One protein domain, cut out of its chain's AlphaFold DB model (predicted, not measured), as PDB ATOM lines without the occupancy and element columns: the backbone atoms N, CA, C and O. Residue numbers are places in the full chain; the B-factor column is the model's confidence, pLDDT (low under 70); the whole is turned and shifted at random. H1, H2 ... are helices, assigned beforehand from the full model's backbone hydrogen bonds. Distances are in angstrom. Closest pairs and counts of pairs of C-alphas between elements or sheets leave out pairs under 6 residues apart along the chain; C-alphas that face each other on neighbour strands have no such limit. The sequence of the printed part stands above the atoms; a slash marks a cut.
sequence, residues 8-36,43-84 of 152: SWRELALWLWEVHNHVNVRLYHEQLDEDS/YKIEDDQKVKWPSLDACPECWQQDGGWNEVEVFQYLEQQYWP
ATOM      1  N   SER A   8     257.435 170.928 193.422       83.38
ATOM      2  CA  SER A   8     257.571 169.520 193.795       83.38
ATOM      3  C   SER A   8     258.955 168.951 193.452       83.38
ATOM      4  O   SER A   8     259.516 168.207 194.252       83.38
ATOM      5  N   TRP A   9     259.548 169.328 192.312       88.88
ATOM      6  CA  TRP A   9     260.910 168.907 191.955       88.88
ATOM      7  C   TRP A   9     261.979 169.504 192.865       88.88
ATOM      8  O   TRP A   9     262.914 168.801 193.248       88.88
ATOM      9  N   ARG A  10     261.831 170.780 193.238       93.38
ATOM     10  CA  ARG A  10     262.738 171.435 194.184       93.38
ATOM     11  C   ARG A  10     262.709 170.751 195.546       93.38
ATOM     12  O   ARG A  10     263.761 170.421 196.086       93.38
ATOM     13  N   GLU A  11     261.512 170.516 196.074       94.38
ATOM     14  CA  GLU A  11     261.315 169.827 197.352       94.38
ATOM     15  C   GLU A  11     261.894 168.409 197.317       94.38
ATOM     16  O   GLU A  11     262.591 168.011 198.245       94.38
ATOM     17  N   LEU A  12     261.691 167.668 196.221       95.44
ATOM     18  CA  LEU A  12     262.265 166.332 196.051       95.44
ATOM     19  C   LEU A  12     263.801 166.350 196.047       95.44
ATOM     20  O   LEU A  12     264.426 165.496 196.673       95.44
ATOM     21  N   ALA A  13     264.411 167.301 195.336       96.44
ATOM     22  CA  ALA A  13     265.864 167.424 195.264       96.44
ATOM     23  C   ALA A  13     266.471 167.753 196.636       96.44
ATOM     24  O   ALA A  13     267.444 167.116 197.045       96.44
ATOM     25  N   LEU A  14     265.866 168.697 197.363       97.44
ATOM     26  CA  LEU A  14     266.273 169.037 198.726       97.44
ATOM     27  C   LEU A  14     266.081 167.854 199.679       97.44
ATOM     28  O   LEU A  14     267.002 167.521 200.418       97.44
ATOM     29  N   TRP A  15     264.950 167.152 199.608       97.44
ATOM     30  CA  TRP A  15     264.706 165.962 200.424       97.44
ATOM     31  C   TRP A  15     265.769 164.881 200.201       97.44
ATOM     32  O   TRP A  15     266.303 164.315 201.152       97.44
ATOM     33  N   LEU A  16     266.121 164.608 198.940       98.19
ATOM     34  CA  LEU A  16     267.133 163.602 198.625       98.19
ATOM     35  C   LEU A  16     268.511 164.000 199.166       98.19
ATOM     36  O   LEU A  16     269.233 163.159 199.704       98.19
ATOM     37  N   TRP A  17     268.870 165.275 199.032       98.38
ATOM     38  CA  TRP A  17     270.104 165.826 199.584       98.38
ATOM     39  C   TRP A  17     270.143 165.735 201.120       98.38
ATOM     40  O   TRP A  17     271.160 165.328 201.684       98.38
ATOM     41  N   GLU A  18     269.038 166.035 201.802       98.12
ATOM     42  CA  GLU A  18     268.938 165.926 203.260       98.12
ATOM     43  C   GLU A  18     269.115 164.473 203.720       98.12
ATOM     44  O   GLU A  18     269.923 164.188 204.609       98.12
ATOM     45  N   VAL A  19     268.430 163.532 203.060       98.38
ATOM     46  CA  VAL A  19     268.566 162.093 203.330       98.38
ATOM     47  C   VAL A  19     270.001 161.626 203.108       98.38
ATOM     48  O   VAL A  19     270.530 160.876 203.929       98.38
ATOM     49  N   HIS A  20     270.655 162.078 202.036       98.19
ATOM     50  CA  HIS A  20     272.057 161.764 201.775       98.19
ATOM     51  C   HIS A  20     272.940 162.228 202.938       98.19
ATOM     52  O   HIS A  20     273.723 161.446 203.475       98.19
ATOM     53  N   ASN A  21     272.779 163.472 203.387       98.25
ATOM     54  CA  ASN A  21     273.555 164.006 204.504       98.25
ATOM     55  C   ASN A  21     273.296 163.276 205.822       98.25
ATOM     56  O   ASN A  21     274.226 163.071 206.599       98.25
ATOM     57  N   HIS A  22     272.062 162.840 206.063       97.50
ATOM     58  CA  HIS A  22     271.747 162.009 207.218       97.50
ATOM     59  C   HIS A  22     272.472 160.655 207.162       97.50
ATOM     60  O   HIS A  22     273.016 160.202 208.169       97.50
ATOM     61  N   VAL A  23     272.549 160.032 205.980       98.19
ATOM     62  CA  VAL A  23     273.324 158.798 205.779       98.19
ATOM     63  C   VAL A  23     274.820 159.039 205.986       98.19
ATOM     64  O   VAL A  23     275.454 158.228 206.653       98.19
ATOM     65  N   ASN A  24     275.379 160.148 205.494       97.81
ATOM     66  CA  ASN A  24     276.798 160.467 205.692       97.81
ATOM     67  C   ASN A  24     277.164 160.574 207.175       97.81
ATOM     68  O   ASN A  24     278.165 160.002 207.601       97.81
ATOM     69  N   VAL A  25     276.334 161.263 207.964       96.75
ATOM     70  CA  VAL A  25     276.537 161.371 209.417       96.75
ATOM     71  C   VAL A  25     276.455 159.995 210.077       96.75
ATOM     72  O   VAL A  25     277.336 159.646 210.857       96.75
ATOM     73  N   ARG A  26     275.458 159.176 209.717       96.69
ATOM     74  CA  ARG A  26     275.315 157.830 210.285       96.69
ATOM     75  C   ARG A  26     276.520 156.941 209.978       96.69
ATOM     76  O   ARG A  26     277.040 156.303 210.882       96.69
ATOM     77  N   LEU A  27     276.971 156.917 208.722       97.06
ATOM     78  CA  LEU A  27     278.130 156.118 208.310       97.06
ATOM     79  C   LEU A  27     279.414 156.582 209.004       97.06
ATOM     80  O   LEU A  27     280.253 155.758 209.351       97.06
ATOM     81  N   TYR A  28     279.559 157.886 209.236       95.56
ATOM     82  CA  TYR A  28     280.676 158.416 210.007       95.56
ATOM     83  C   TYR A  28     280.645 157.951 211.468       95.56
ATOM     84  O   TYR A  28     281.678 157.560 212.004       95.56
ATOM     85  N   HIS A  29     279.472 157.949 212.109       94.62
ATOM     86  CA  HIS A  29     279.325 157.436 213.478       94.62
ATOM     87  C   HIS A  29     279.611 155.937 213.559       94.62
ATOM     88  O   HIS A  29     280.378 155.529 214.423       94.62
ATOM     89  N   GLU A  30     279.076 155.144 212.623       93.94
ATOM     90  CA  GLU A  30     279.364 153.705 212.520       93.94
ATOM     91  C   GLU A  30     280.877 153.451 212.400       93.94
ATOM     92  O   GLU A  30     281.416 152.597 213.098       93.94
ATOM     93  N   GLN A  31     281.582 154.242 211.585       92.62
ATOM     94  CA  GLN A  31     283.033 154.130 211.441       92.62
ATOM     95  C   GLN A  31     283.789 154.474 212.735       92.62
ATOM     96  O   GLN A  31     284.729 153.774 213.099       92.62
ATOM     97  N   LEU A  32     283.384 155.531 213.447       91.81
ATOM     98  CA  LEU A  32     284.011 155.892 214.722       91.81
ATOM     99  C   LEU A  32     283.818 154.818 215.797       91.81
ATOM    100  O   LEU A  32     284.725 154.597 216.597       91.81
ATOM    101  N   ASP A  33     282.653 154.172 215.823       91.06
ATOM    102  CA  ASP A  33     282.354 153.090 216.765       91.06
ATOM    103  C   ASP A  33     283.172 151.828 216.462       91.06
ATOM    104  O   ASP A  33     283.606 151.135 217.382       91.06
ATOM    105  N   GLU A  34     283.399 151.523 215.180       90.50
ATOM    106  CA  GLU A  34     284.288 150.430 214.767       90.50
ATOM    107  C   GLU A  34     285.746 150.712 215.156       90.50
ATOM    108  O   GLU A  34     286.438 149.811 215.633       90.50
ATOM    109  N   ASP A  35     286.198 151.960 215.011       89.56
ATOM    110  CA  ASP A  35     287.572 152.375 215.308       89.56
ATOM    111  C   ASP A  35     287.863 152.508 216.819       89.56
ATOM    112  O   ASP A  35     289.030 152.568 217.217       89.56
ATOM    113  N   SER A  36     286.839 152.569 217.682       88.00
ATOM    114  CA  SER A  36     287.013 152.796 219.124       88.00
ATOM    115  C   SER A  36     287.260 151.530 219.955       88.00
ATOM    116  O   SER A  36     287.394 151.632 221.175       88.00
ATOM    117  N   TYR A  43     280.034 161.648 220.062       86.81
ATOM    118  CA  TYR A  43     279.869 162.378 218.806       86.81
ATOM    119  C   TYR A  43     279.756 163.874 219.072       86.81
ATOM    120  O   TYR A  43     278.983 164.319 219.925       86.81
ATOM    121  N   LYS A  44     280.530 164.662 218.330       87.88
ATOM    122  CA  LYS A  44     280.488 166.116 218.423       87.88
ATOM    123  C   LYS A  44     279.803 166.702 217.200       87.88
ATOM    124  O   LYS A  44     280.079 166.310 216.073       87.88
ATOM    125  N   ILE A  45     278.996 167.735 217.428       84.31
ATOM    126  CA  ILE A  45     278.281 168.468 216.369       84.31
ATOM    127  C   ILE A  45     279.254 169.015 215.306       84.31
ATOM    128  O   ILE A  45     278.947 169.015 214.116       84.31
ATOM    129  N   GLU A  46     280.447 169.442 215.728       86.88
ATOM    130  CA  GLU A  46     281.509 169.930 214.837       86.88
ATOM    131  C   GLU A  46     282.050 168.851 213.888       86.88
ATOM    132  O   GLU A  46     282.517 169.175 212.798       86.88
ATOM    133  N   ASP A  47     281.980 167.575 214.270       89.69
ATOM    134  CA  ASP A  47     282.403 166.463 213.422       89.69
ATOM    135  C   ASP A  47     281.304 166.087 212.418       89.69
ATOM    136  O   ASP A  47     281.600 165.877 211.241       89.69
ATOM    137  N   ASP A  48     280.033 166.152 212.823       91.88
ATOM    138  CA  ASP A  48     278.889 165.955 211.922       91.88
ATOM    139  C   ASP A  48     278.871 166.980 210.779       91.88
ATOM    140  O   ASP A  48     278.488 166.668 209.653       91.88
ATOM    141  N   GLN A  49     279.284 168.223 211.044       91.94
ATOM    142  CA  GLN A  49     279.381 169.254 210.006       91.94
ATOM    143  C   GLN A  49     280.456 168.941 208.960       91.94
ATOM    144  O   GLN A  49     280.272 169.273 207.791       91.94
ATOM    145  N   LYS A  50     281.551 168.274 209.345       91.75
ATOM    146  CA  LYS A  50     282.660 167.951 208.429       91.75
ATOM    147  C   LYS A  50     282.292 166.880 207.408       91.75
ATOM    148  O   LYS A  50     282.874 166.858 206.327       91.75
ATOM    149  N   VAL A  51     281.359 165.994 207.752       95.81
ATOM    150  CA  VAL A  51     280.930 164.878 206.887       95.81
ATOM    151  C   VAL A  51     279.695 165.200 206.049       95.81
ATOM    152  O   VAL A  51     279.335 164.451 205.139       95.81
ATOM    153  N   LYS A  52     279.053 166.335 206.325       97.12
ATOM    154  CA  LYS A  52     277.960 166.865 205.516       97.12
ATOM    155  C   LYS A  52     278.481 167.479 204.219       97.12
ATOM    156  O   LYS A  52     279.550 168.083 204.159       97.12
ATOM    157  N   TRP A  53     277.677 167.342 203.175       97.69
ATOM    158  CA  TRP A  53     277.922 167.870 201.845       97.69
ATOM    159  C   TRP A  53     276.877 168.948 201.489       97.69
ATOM    160  O   TRP A  53     275.693 168.761 201.777       97.69
ATOM    161  N   PRO A  54     277.252 170.046 200.813       97.56
ATOM    162  CA  PRO A  54     278.620 170.433 200.477       97.56
ATOM    163  C   PRO A  54     279.399 170.881 201.719       97.56
ATOM    164  O   PRO A  54     278.817 171.365 202.687       97.56
ATOM    165  N   SER A  55     280.726 170.745 201.685       96.19
ATOM    166  CA  SER A  55     281.573 171.301 202.744       96.19
ATOM    167  C   SER A  55     281.499 172.832 202.752       96.19
ATOM    168  O   SER A  55     281.182 173.454 201.732       96.19
ATOM    169  N   LEU A  56     281.831 173.446 203.890       94.62
ATOM    170  CA  LEU A  56     281.875 174.905 204.029       94.62
ATOM    171  C   LEU A  56     282.787 175.559 202.979       94.62
ATOM    172  O   LEU A  56     282.431 176.585 202.414       94.62
ATOM    173  N   ASP A  57     283.920 174.929 202.665       95.44
ATOM    174  CA  ASP A  57     284.859 175.428 201.653       95.44
ATOM    175  C   ASP A  57     284.299 175.340 200.224       95.44
ATOM    176  O   ASP A  57     284.659 176.147 199.367       95.44
ATOM    177  N   ALA A  58     283.439 174.353 199.950       96.75
ATOM    178  CA  ALA A  58     282.863 174.133 198.626       96.75
ATOM    179  C   ALA A  58     281.669 175.055 198.345       96.75
ATOM    180  O   ALA A  58     281.516 175.532 197.222       96.75
ATOM    181  N   CYS A  59     280.839 175.320 199.356       97.62
ATOM    182  CA  CYS A  59     279.724 176.258 199.255       97.62
ATOM    183  C   CYS A  59     279.543 177.035 200.568       97.62
ATOM    184  O   CYS A  59     278.716 176.643 201.391       97.62
ATOM    185  N   PRO A  60     280.268 178.150 200.773       96.88
ATOM    186  CA  PRO A  60     280.129 178.955 201.987       96.88
ATOM    187  C   PRO A  60     278.705 179.489 202.194       96.88
ATOM    188  O   PRO A  60     278.191 179.451 203.305       96.88
ATOM    189  N   GLU A  61     278.043 179.911 201.112       97.62
ATOM    190  CA  GLU A  61     276.685 180.485 201.136       97.62
ATOM    191  C   GLU A  61     275.597 179.455 201.483       97.62
ATOM    192  O   GLU A  61     274.505 179.820 201.921       97.62
ATOM    193  N   CYS A  62     275.895 178.157 201.334       97.94
ATOM    194  CA  CYS A  62     274.993 177.082 201.735       97.94
ATOM    195  C   CYS A  62     274.847 176.987 203.262       97.94
ATOM    196  O   CYS A  62     273.875 176.399 203.734       97.94
ATOM    197  N   TRP A  63     275.777 177.552 204.037       96.75
ATOM    198  CA  TRP A  63     275.804 177.455 205.494       96.75
ATOM    199  C   TRP A  63     275.358 178.757 206.162       96.75
ATOM    200  O   TRP A  63     275.750 179.856 205.777       96.75
ATOM    201  N   GLN A  64     274.554 178.630 207.213       95.25
ATOM    202  CA  GLN A  64     274.179 179.736 208.087       95.25
ATOM    203  C   GLN A  64     275.208 179.913 209.217       95.25
ATOM    204  O   GLN A  64     275.979 179.007 209.533       95.25
ATOM    205  N   GLN A  65     275.215 181.085 209.866       90.00
ATOM    206  CA  GLN A  65     276.155 181.395 210.959       90.00
ATOM    207  C   GLN A  65     275.998 180.482 212.184       90.00
ATOM    208  O   GLN A  65     276.944 180.315 212.950       90.00
ATOM    209  N   ASP A  66     274.815 179.906 212.376       89.44
ATOM    210  CA  ASP A  66     274.506 178.951 213.443       89.44
ATOM    211  C   ASP A  66     274.851 177.498 213.071       89.44
ATOM    212  O   ASP A  66     274.646 176.589 213.874       89.44
ATOM    213  N   GLY A  67     275.389 177.268 211.868       86.50
ATOM    214  CA  GLY A  67     275.695 175.937 211.358       86.50
ATOM    215  C   GLY A  67     274.513 175.215 210.709       86.50
ATOM    216  O   GLY A  67     274.659 174.042 210.356       86.50
ATOM    217  N   GLY A  68     273.368 175.890 210.561       92.62
ATOM    218  CA  GLY A  68     272.231 175.434 209.769       92.62
ATOM    219  C   GLY A  68     272.442 175.613 208.265       92.62
ATOM    220  O   GLY A  68     273.486 176.078 207.804       92.62
ATOM    221  N   TRP A  69     271.425 175.255 207.484       96.50
ATOM    222  CA  TRP A  69     271.477 175.280 206.023       96.50
ATOM    223  C   TRP A  69     270.678 176.432 205.430       96.50
ATOM    224  O   TRP A  69     269.550 176.702 205.837       96.50
ATOM    225  N   ASN A  70     271.227 177.083 204.414       97.62
ATOM    226  CA  ASN A  70     270.484 177.974 203.539       97.62
ATOM    227  C   ASN A  70     269.959 177.177 202.335       97.62
ATOM    228  O   ASN A  70     270.643 177.030 201.325       97.62
ATOM    229  N   GLU A  71     268.737 176.649 202.433       96.50
ATOM    230  CA  GLU A  71     268.145 175.769 201.409       96.50
ATOM    231  C   GLU A  71     268.009 176.412 200.020       96.50
ATOM    232  O   GLU A  71     267.932 175.712 199.008       96.50
ATOM    233  N   VAL A  72     267.954 177.747 199.944       96.38
ATOM    234  CA  VAL A  72     267.944 178.459 198.659       96.38
ATOM    235  C   VAL A  72     269.286 178.280 197.955       96.38
ATOM    236  O   VAL A  72     269.310 177.885 196.792       96.38
ATOM    237  N   GLU A  73     270.382 178.506 198.672       98.06
ATOM    238  CA  GLU A  73     271.744 178.382 198.145       98.06
ATOM    239  C   GLU A  73     272.131 176.917 197.924       98.06
ATOM    240  O   GLU A  73     272.726 176.586 196.901       98.06
ATOM    241  N   VAL A  74     271.700 176.008 198.807       98.12
ATOM    242  CA  VAL A  74     271.860 174.558 198.604       98.12
ATOM    243  C   VAL A  74     271.202 174.121 197.299       98.12
ATOM    244  O   VAL A  74     271.828 173.420 196.509       98.12
ATOM    245  N   PHE A  75     269.960 174.540 197.039       97.12
ATOM    246  CA  PHE A  75     269.276 174.160 195.806       97.12
ATOM    247  C   PHE A  75     269.979 174.716 194.561       97.12
ATOM    248  O   PHE A  75     270.196 173.972 193.608       97.12
ATOM    249  N   GLN A  76     270.410 175.982 194.588       96.19
ATOM    250  CA  GLN A  76     271.193 176.562 193.491       96.19
ATOM    251  C   GLN A  76     272.507 175.803 193.262       96.19
ATOM    252  O   GLN A  76     272.902 175.566 192.120       96.19
ATOM    253  N   TYR A  77     273.179 175.392 194.339       96.94
ATOM    254  CA  TYR A  77     274.389 174.585 194.259       96.94
ATOM    255  C   TYR A  77     274.098 173.208 193.644       96.94
ATOM    256  O   TYR A  77     274.827 172.772 192.756       96.94
ATOM    257  N   LEU A  78     273.005 172.547 194.039       96.50
ATOM    258  CA  LEU A  78     272.566 171.277 193.446       96.50
ATOM    259  C   LEU A  78     272.300 171.405 191.939       96.50
ATOM    260  O   LEU A  78     272.761 170.556 191.175       96.50
ATOM    261  N   GLU A  79     271.614 172.464 191.499       94.31
ATOM    262  CA  GLU A  79     271.381 172.722 190.071       94.31
ATOM    263  C   GLU A  79     272.702 172.855 189.307       94.31
ATOM    264  O   GLU A  79     272.889 172.203 188.285       94.31
ATOM    265  N   GLN A  80     273.662 173.616 189.833       93.56
ATOM    266  CA  GLN A  80     274.966 173.798 189.190       93.56
ATOM    267  C   GLN A  80     275.793 172.507 189.134       93.56
ATOM    268  O   GLN A  80     276.490 172.270 188.147       93.56
ATOM    269  N   GLN A  81     275.742 171.682 190.185       95.06
ATOM    270  CA  GLN A  81     276.527 170.448 190.262       95.06
ATOM    271  C   GLN A  81     275.975 169.332 189.372       95.06
ATOM    272  O   GLN A  81     276.751 168.597 188.763       95.06
ATOM    273  N   TYR A  82     274.651 169.183 189.309       92.69
ATOM    274  CA  TYR A  82     274.012 168.040 188.649       92.69
ATOM    275  C   TYR A  82     273.364 168.385 187.301       92.69
ATOM    276  O   TYR A  82     273.173 167.488 186.481       92.69
ATOM    277  N   TRP A  83     273.082 169.664 187.042       87.75
ATOM    278  CA  TRP A  83     272.560 170.183 185.774       87.75
ATOM    279  C   TRP A  83     273.353 171.411 185.291       87.75
ATOM    280  O   TRP A  83     272.772 172.479 185.080       87.75
ATOM    281  N   PRO A  84     274.681 171.298 185.086       85.19
ATOM    282  CA  PRO A  84     275.447 172.398 184.513       85.19
ATOM    283  C   PRO A  84     274.874 172.762 183.133       85.19
ATOM    284  O   PRO A  84     274.525 171.884 182.344       85.19
TER     285      PRO A  84
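This is residues 8 to 36 and 43 to 84 of the 152 residues of the protein "Sulfhydryl oxidase" of Eucampia antarctica (UniProt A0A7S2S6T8). One long helix, H1, makes the longest axis, and two shorter helices cross it on the same side, H3 near its first end and H2 in its second half. A long stretch with no named element, residues 52 to 70, joins H2 to H3 on that side of H1. The printed part has 71 residues with three named helices, in the order H1, H2, H3, and no named strand; the class is all helix. It is only just compact, close to loose, with a radius of gyration of the C-alphas of 13.2 A, and elongated, spanning 40 by 24 by 19 A.

H1, residues 8 to 35, touches H2, residues 45 to 51, with its residues 21 to 28 alone. Their closest C-alphas, those of Val 25 and Asp 48, are 5.7 A apart, and their lines are about perpendicular at 73 degrees, only just past a steep tilt. H1 touches H3, residues 71 to 82, with its residues 10 to 14 alone. Their closest C-alphas, those of Leu 14 and Phe 75, are 6.6 A apart, and their lines are about perpendicular at 87 degrees. H2 and H3 are apart. In H1 and H3 every O i to N i+4 pair is within hydrogen-bond range; in H2, 2 of 3 are.

H1 runs 40.7 A from C-alpha 8 at (257.571, 169.520, 193.795) to C-alpha 35 at (287.572, 152.375, 215.308). H2 measures 10.5 A from first to last C-alpha. H3 measures 16.0 A and ends at C-alpha 82, at (274.012, 168.040, 188.649).

The two C-alphas farthest apart, those of Ser 8 and Ser 36, are 42.3 A apart. Residues 37 to 42 are not printed, and C-alphas 36 and 43 are 12.0 A apart across this cut, which lies in the link from H1 to H2. The link from H2 to H3, 19 residues, is long. The mean pLDDT of the printed part is 94.2, and no printed residue is under 70.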